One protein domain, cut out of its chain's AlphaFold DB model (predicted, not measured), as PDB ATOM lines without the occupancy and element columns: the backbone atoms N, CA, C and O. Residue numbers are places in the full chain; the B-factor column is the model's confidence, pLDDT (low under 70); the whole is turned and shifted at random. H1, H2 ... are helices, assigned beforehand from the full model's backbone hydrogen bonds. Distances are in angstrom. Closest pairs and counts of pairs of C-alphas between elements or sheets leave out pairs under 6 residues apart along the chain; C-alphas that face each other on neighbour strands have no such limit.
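Overview. This is residues 4 to 58 of the 86 residues of an uncharacterized protein of Deltaproteobacteria bacterium RBG_16_48_10 (UniProt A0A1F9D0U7). Two long helices, H2 and H3, make a V whose arms are joined by the tight link of residues 37 to 40, and a shorter helix, H1, lies over one side of the V and packs on H3 near the open end. The printed part has 55 residues with three named helices, in the order H1, H2, H3, and no named strand; the class is all helix. The whole is compact, with a radius of gyration of the C-alphas of 10.7 A, yet elongated in outline, spanning 33 by 20 by 18 A.

Along the chain. H1 is residues 4 to 13, 14.2 A from first to last C-alpha, and begins with C-alpha 4 at (180.031, 191.939, 141.820). H2 is residues 20 to 36, 24.3 A long, with C-alpha 20 at (169.553, 171.946, 133.158). H3 is residues 41 to 57, 24.0 A long, and ends with C-alpha 57 at (177.582, 181.423, 120.849).

Arrangement. H1 touches H3, and H3 touches H1 with residues 51 to 54 alone; the closest C-alphas of the two, those of Leu 13 and Tyr 51, are 6.5 A apart. The two run the same way at a steep tilt of 41 degrees. H1 and H2 are near each other, with 9 pairs of C-alphas within 10 A. H2 and H3 are close but not clearly touching, with the closest C-alphas, those of Ala 29 and Gln 43, 6.9 A apart. They run opposite ways at a steep tilt of 39 degrees. In H1, H2 and H3 every O i to N i+4 pair is within hydrogen-bond range.

Size, cuts and confidence. The two C-alphas farthest apart, those of Lys 35 and Thr 58, are 32.8 A from each other. The printed part has no cut. The link from H1 to H2 is short, that from H2 to H3 tight. The mean pLDDT of the printed part is 82.4; residues 56 to 58, of which 56 and 57 belong to H3, are under 70.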
ATOM      1  N   GLU A   4     180.561 191.116 142.920       83.19
ATOM      2  CA  GLU A   4     180.031 191.939 141.820       83.19
ATOM      3  C   GLU A   4     180.245 191.286 140.452       83.19
ATOM      4  O   GLU A   4     179.370 191.301 139.589       83.19
ATOM      5  N   ARG A   5     181.414 190.662 140.259       81.12
ATOM      6  CA  ARG A   5     181.737 189.962 139.016       81.12
ATOM      7  C   ARG A   5     180.857 188.722 138.863       81.12
ATOM      8  O   ARG A   5     180.430 188.435 137.749       81.12
ATOM      9  N   LEU A   6     180.594 187.999 139.955       83.56
ATOM     10  CA  LEU A   6     179.697 186.841 139.967       83.56
ATOM     11  C   LEU A   6     178.285 187.256 139.544       83.56
ATOM     12  O   LEU A   6     177.727 186.667 138.625       83.56
ATOM     13  N   ASP A   7     177.749 188.303 140.167       84.31
ATOM     14  CA  ASP A   7     176.400 188.805 139.898       84.31
ATOM     15  C   ASP A   7     176.238 189.290 138.447       84.31
ATOM     16  O   ASP A   7     175.254 188.979 137.766       84.31
ATOM     17  N   TRP A   8     177.265 189.960 137.915       84.50
ATOM     18  CA  TRP A   8     177.305 190.363 136.512       84.50
ATOM     19  C   TRP A   8     177.318 189.161 135.554       84.50
ATOM     20  O   TRP A   8     176.579 189.145 134.568       84.50
ATOM     21  N   VAL A   9     178.114 188.124 135.852       82.56
ATOM     22  CA  VAL A   9     178.159 186.891 135.047       82.56
ATOM     23  C   VAL A   9     176.829 186.144 135.111       82.56
ATOM     24  O   VAL A   9     176.338 185.709 134.072       82.56
ATOM     25  N   MET A  10     176.212 186.042 136.289       82.38
ATOM     26  CA  MET A  10     174.892 185.433 136.472       82.38
ATOM     27  C   MET A  10     173.821 186.161 135.657       82.38
ATOM     28  O   MET A  10     173.062 185.528 134.920       82.38
ATOM     29  N   SER A  11     173.810 187.493 135.725       82.19
ATOM     30  CA  SER A  11     172.898 188.336 134.950       82.19
ATOM     31  C   SER A  11     173.082 188.149 133.443       82.19
ATOM     32  O   SER A  11     172.098 188.082 132.707       82.19
ATOM     33  N   GLY A  12     174.328 188.018 132.975       81.56
ATOM     34  CA  GLY A  12     174.635 187.735 131.573       81.56
ATOM     35  C   GLY A  12     174.229 186.323 131.143       81.56
ATOM     36  O   GLY A  12     173.636 186.145 130.084       81.56
ATOM     37  N   LEU A  13     174.486 185.314 131.976       81.50
ATOM     38  CA  LEU A  13     174.120 183.924 131.698       81.50
ATOM     39  C   LEU A  13     172.605 183.712 131.644       81.50
ATOM     40  O   LEU A  13     172.146 182.928 130.818       81.50
ATOM     41  N   ASN A  14     171.832 184.448 132.446       79.75
ATOM     42  CA  ASN A  14     170.367 184.390 132.441       79.75
ATOM     43  C   ASN A  14     169.741 184.905 131.125       79.75
ATOM     44  O   ASN A  14     168.603 184.578 130.803       79.75
ATOM     45  N   GLN A  15     170.480 185.691 130.329       79.06
ATOM     46  CA  GLN A  15     170.037 186.118 128.991       79.06
ATOM     47  C   GLN A  15     170.178 185.012 127.935       79.06
ATOM     48  O   GLN A  15     169.648 185.138 126.828       79.06
ATOM     49  N   HIS A  16     170.897 183.934 128.250       77.38
ATOM     50  CA  HIS A  16     171.123 182.809 127.355       77.38
ATOM     51  C   HIS A  16     170.300 181.589 127.779       77.38
ATOM     52  O   HIS A  16     169.964 181.403 128.945       77.38
ATOM     53  N   ALA A  17     170.012 180.704 126.822       74.19
ATOM     54  CA  ALA A  17     169.416 179.410 127.129       74.19
ATOM     55  C   ALA A  17     170.444 178.529 127.864       74.19
ATOM     56  O   ALA A  17     171.353 177.941 127.258       74.19
ATOM     57  N   LEU A  18     170.313 178.480 129.188       80.69
ATOM     58  CA  LEU A  18     171.056 177.571 130.051       80.69
ATOM     59  C   LEU A  18     170.436 176.175 129.975       80.69
ATOM     60  O   LEU A  18     169.217 175.996 129.983       80.69
ATOM     61  N   THR A  19     171.288 175.163 129.892       85.25
ATOM     62  CA  THR A  19     170.868 173.766 130.022       85.25
ATOM     63  C   THR A  19     170.629 173.425 131.494       85.25
ATOM     64  O   THR A  19     171.176 174.068 132.388       85.25
ATOM     65  N   LYS A  20     169.850 172.372 131.774       86.31
ATOM     66  CA  LYS A  20     169.553 171.946 133.158       86.31
ATOM     67  C   LYS A  20     170.814 171.696 133.997       86.31
ATOM     68  O   LYS A  20     170.828 172.006 135.181       86.31
ATOM     69  N   ALA A  21     171.867 171.156 133.378       85.12
ATOM     70  CA  ALA A  21     173.138 170.899 134.048       85.12
ATOM     71  C   ALA A  21     173.876 172.196 134.416       85.12
ATOM     72  O   ALA A  21     174.475 172.284 135.485       85.12
ATOM     73  N   GLU A  22     173.820 173.205 133.544       84.31
ATOM     74  CA  GLU A  22     174.405 174.522 133.800       84.31
ATOM     75  C   GLU A  22     173.628 175.248 134.904       84.31
ATOM     76  O   GLU A  22     174.241 175.756 135.834       84.31
ATOM     77  N   ASP A  23     172.292 175.212 134.872       86.00
ATOM     78  CA  ASP A  23     171.445 175.822 135.908       86.00
ATOM     79  C   ASP A  23     171.681 175.201 137.297       86.00
ATOM     80  O   ASP A  23     171.814 175.898 138.304       86.00
ATOM     81  N   GLN A  24     171.815 173.873 137.355       88.94
ATOM     82  CA  GLN A  24     172.146 173.176 138.596       88.94
ATOM     83  C   GLN A  24     173.553 173.532 139.094       88.94
ATOM     84  O   GLN A  24     173.749 173.716 140.293       88.94
ATOM     85  N   PHE A  25     174.523 173.677 138.186       87.69
ATOM     86  CA  PHE A  25     175.869 174.123 138.539       87.69
ATOM     87  C   PHE A  25     175.875 175.546 139.112       87.69
ATOM     88  O   PHE A  25     176.534 175.776 140.121       87.69
ATOM     89  N   LEU A  26     175.116 176.478 138.527       86.12
ATOM     90  CA  LEU A  26     175.024 177.852 139.030       86.12
ATOM     91  C   LEU A  26     174.411 177.915 140.432       86.12
ATOM     92  O   LEU A  26     174.898 178.668 141.269       86.12
ATOM     93  N   LYS A  27     173.392 177.095 140.715       87.62
ATOM     94  CA  LYS A  27     172.802 176.990 142.061       87.62
ATOM     95  C   LYS A  27     173.814 176.500 143.091       87.62
ATOM     96  O   LYS A  27     173.919 177.096 144.155       87.62
ATOM     97  N   ILE A  28     174.589 175.469 142.751       87.94
ATOM     98  CA  ILE A  28     175.645 174.945 143.629       87.94
ATOM     99  C   ILE A  28     176.740 175.996 143.836       87.94
ATOM    100  O   ILE A  28     177.171 176.216 144.960       87.94
ATOM    101  N   ALA A  29     177.163 176.678 142.769       85.19
ATOM    102  CA  ALA A  29     178.173 177.729 142.850       85.19
ATOM    103  C   ALA A  29     177.709 178.907 143.725       85.19
ATOM    104  O   ALA A  29     178.495 179.421 144.514       85.19
ATOM    105  N   LEU A  30     176.438 179.309 143.625       85.38
ATOM    106  CA  LEU A  30     175.841 180.324 144.497       85.38
ATOM    107  C   LEU A  30     175.794 179.869 145.954       85.38
ATOM    108  O   LEU A  30     176.158 180.636 146.836       85.38
ATOM    109  N   GLU A  31     175.379 178.631 146.207       87.50
ATOM    110  CA  GLU A  31     175.289 178.092 147.564       87.50
ATOM    111  C   GLU A  31     176.674 177.959 148.220       87.50
ATOM    112  O   GLU A  31     176.843 178.297 149.392       87.50
ATOM    113  N   ASP A  32     177.683 177.521 147.465       85.44
ATOM    114  CA  ASP A  32     179.071 177.469 147.929       85.44
ATOM    115  C   ASP A  32     179.641 178.870 148.171       85.44
ATOM    116  O   ASP A  32     180.361 179.084 149.150       85.44
ATOM    117  N   PHE A  33     179.289 179.834 147.316       85.25
ATOM    118  CA  PHE A  33     179.685 181.223 147.497       85.25
ATOM    119  C   PHE A  33     179.019 181.848 148.729       85.25
ATOM    120  O   PHE A  33     179.704 182.526 149.483       85.25
ATOM    121  N   ASP A  34     177.737 181.593 148.994       84.69
ATOM    122  CA  ASP A  34     177.056 182.090 150.199       84.69
ATOM    123  C   ASP A  34     177.645 181.493 151.486       84.69
ATOM    124  O   ASP A  34     177.725 182.173 152.510       84.69
ATOM    125  N   LYS A  35     178.103 180.236 151.444       86.12
ATOM    126  CA  LYS A  35     178.725 179.570 152.599       86.12
ATOM    127  C   LYS A  35     180.142 180.063 152.876       86.12
ATOM    128  O   LYS A  35     180.491 180.296 154.030       86.12
ATOM    129  N   ASN A  36     180.960 180.202 151.836       82.88
ATOM    130  CA  ASN A  36     182.396 180.460 151.981       82.88
ATOM    131  C   ASN A  36     182.802 181.902 151.636       82.88
ATOM    132  O   ASN A  36     183.971 182.254 151.778       82.88
ATOM    133  N   ASN A  37     181.867 182.734 151.162       79.94
ATOM    134  CA  ASN A  37     182.107 184.048 150.546       79.94
ATOM    135  C   ASN A  37     183.135 184.028 149.397       79.94
ATOM    136  O   ASN A  37     183.674 185.069 149.016       79.94
ATOM    137  N   ALA A  38     183.420 182.846 148.849       78.81
ATOM    138  CA  ALA A  38     184.421 182.619 147.821       78.81
ATOM    139  C   ALA A  38     184.070 181.367 147.012       78.81
ATOM    140  O   ALA A  38     183.575 180.380 147.557       78.81
ATOM    141  N   LEU A  39     184.345 181.411 145.708       80.88
ATOM    142  CA  LEU A  39     184.276 180.240 144.842       80.88
ATOM    143  C   LEU A  39     185.607 179.492 144.862       80.88
ATOM    144  O   LEU A  39     186.675 180.073 145.048       80.88
ATOM    145  N   THR A  40     185.542 178.189 144.601       83.06
ATOM    146  CA  THR A  40     186.751 177.404 144.343       83.06
ATOM    147  C   THR A  40     187.322 177.786 142.977       83.06
ATOM    148  O   THR A  40     186.567 177.993 142.030       83.06
ATOM    149  N   GLU A  41     188.644 177.781 142.820       84.25
ATOM    150  CA  GLU A  41     189.329 178.125 141.560       84.25
ATOM    151  C   GLU A  41     188.791 177.328 140.350       84.25
ATOM    152  O   GLU A  41     188.505 177.883 139.292       84.25
ATOM    153  N   ARG A  42     188.496 176.033 140.550       84.31
ATOM    154  CA  ARG A  42     187.848 175.173 139.540       84.31
ATOM    155  C   ARG A  42     186.432 175.619 139.164       84.31
ATOM    156  O   ARG A  42     186.008 175.418 138.027       84.31
ATOM    157  N   GLN A  43     185.668 176.151 140.117       84.31
ATOM    158  CA  GLN A  43     184.323 176.667 139.857       84.31
ATOM    159  C   GLN A  43     184.406 177.978 139.078       84.31
ATOM    160  O   GLN A  43     183.627 178.157 138.145       84.31
ATOM    161  N   GLU A  44     185.370 178.841 139.407       84.81
ATOM    162  CA  GLU A  44     185.623 180.092 138.684       84.81
ATOM    163  C   GLU A  44     186.026 179.834 137.233       84.81
ATOM    164  O   GLU A  44     185.391 180.362 136.323       84.81
ATOM    165  N   GLU A  45     187.005 178.958 137.000       86.94
ATOM    166  CA  GLU A  45     187.464 178.613 135.650       86.94
ATOM    167  C   GLU A  45     186.327 178.024 134.800       86.94
ATOM    168  O   GLU A  45     186.155 178.359 133.620       86.94
ATOM    169  N   ARG A  46     185.487 177.184 135.416       87.25
ATOM    170  CA  ARG A  46     184.312 176.607 134.759       87.25
ATOM    171  C   ARG A  46     183.246 177.661 134.456       87.25
ATOM    172  O   ARG A  46     182.677 177.620 133.367       87.25
ATOM    173  N   LEU A  47     182.994 178.605 135.367       86.62
ATOM    174  CA  LEU A  47     182.076 179.736 135.173       86.62
ATOM    175  C   LEU A  47     182.541 180.649 134.036       86.62
ATOM    176  O   LEU A  47     181.752 180.977 133.149       86.62
ATOM    177  N   GLU A  48     183.820 181.024 134.030       84.56
ATOM    178  CA  GLU A  48     184.405 181.860 132.981       84.56
ATOM    179  C   GLU A  48     184.343 181.168 131.619       84.56
ATOM    180  O   GLU A  48     183.946 181.786 130.629       84.56
ATOM    181  N   SER A  49     184.666 179.874 131.567       86.44
ATOM    182  CA  SER A  49     184.574 179.077 130.341       86.44
ATOM    183  C   SER A  49     183.139 179.002 129.821       86.44
ATOM    184  O   SER A  49     182.907 179.201 128.629       86.44
ATOM    185  N   LEU A  50     182.165 178.779 130.707       85.88
ATOM    186  CA  LEU A  50     180.743 178.720 130.365       85.88
ATOM    187  C   LEU A  50     180.256 180.072 129.829       85.88
ATOM    188  O   LEU A  50     179.667 180.128 128.749       85.88
ATOM    189  N   TYR A  51     180.577 181.169 130.517       83.81
ATOM    190  CA  TYR A  51     180.261 182.521 130.055       83.81
ATOM    191  C   TYR A  51     180.879 182.815 128.684       83.81
ATOM    192  O   TYR A  51     180.191 183.294 127.783       83.81
ATOM    193  N   LYS A  52     182.154 182.468 128.482       83.69
ATOM    194  CA  LYS A  52     182.865 182.683 127.216       83.69
ATOM    195  C   LYS A  52     182.254 181.871 126.075       83.69
ATOM    196  O   LYS A  52     182.070 182.413 124.990       83.69
ATOM    197  N   LEU A  53     181.880 180.614 126.322       84.31
ATOM    198  CA  LEU A  53     181.195 179.764 125.345       84.31
ATOM    199  C   LEU A  53     179.829 180.336 124.953       84.31
ATOM    200  O   LEU A  53     179.517 180.414 123.767       84.31
ATOM    201  N   LYS A  54     179.021 180.783 125.922       78.75
ATOM    202  CA  LYS A  54     177.694 181.365 125.645       78.75
ATOM    203  C   LYS A  54     177.795 182.728 124.959       78.75
ATOM    204  O   LYS A  54     177.065 182.978 124.004       78.75
ATOM    205  N   SER A  55     178.755 183.555 125.368       71.12
ATOM    206  CA  SER A  55     179.048 184.851 124.748       71.12
ATOM    207  C   SER A  55     179.596 184.710 123.319       71.12
ATOM    208  O   SER A  55     179.231 185.484 122.439       71.12
ATOM    209  N   GLN A  56     180.405 183.687 123.031       69.19
ATOM    210  CA  GLN A  56     180.807 183.372 121.653       69.19
ATOM    211  C   GLN A  56     179.663 182.761 120.833       69.19
ATOM    212  O   GLN A  56     179.589 182.973 119.624       69.19
ATOM    213  N   SER A  57     178.759 182.021 121.484       61.06
ATOM    214  CA  SER A  57     177.582 181.423 120.849       61.06
ATOM    215  C   SER A  57     176.513 182.445 120.469       61.06
ATOM    216  O   SER A  57     175.639 182.110 119.668       61.06
ATOM    217  N   THR A  58     176.549 183.674 120.988       55.56
ATOM    218  CA  THR A  58     175.898 184.781 120.290       55.56
ATOM    219  C   THR A  58     176.752 185.104 119.074       55.56
ATOM    220  O   THR A  58     177.823 185.690 119.248       55.56
TER     221      THR A  58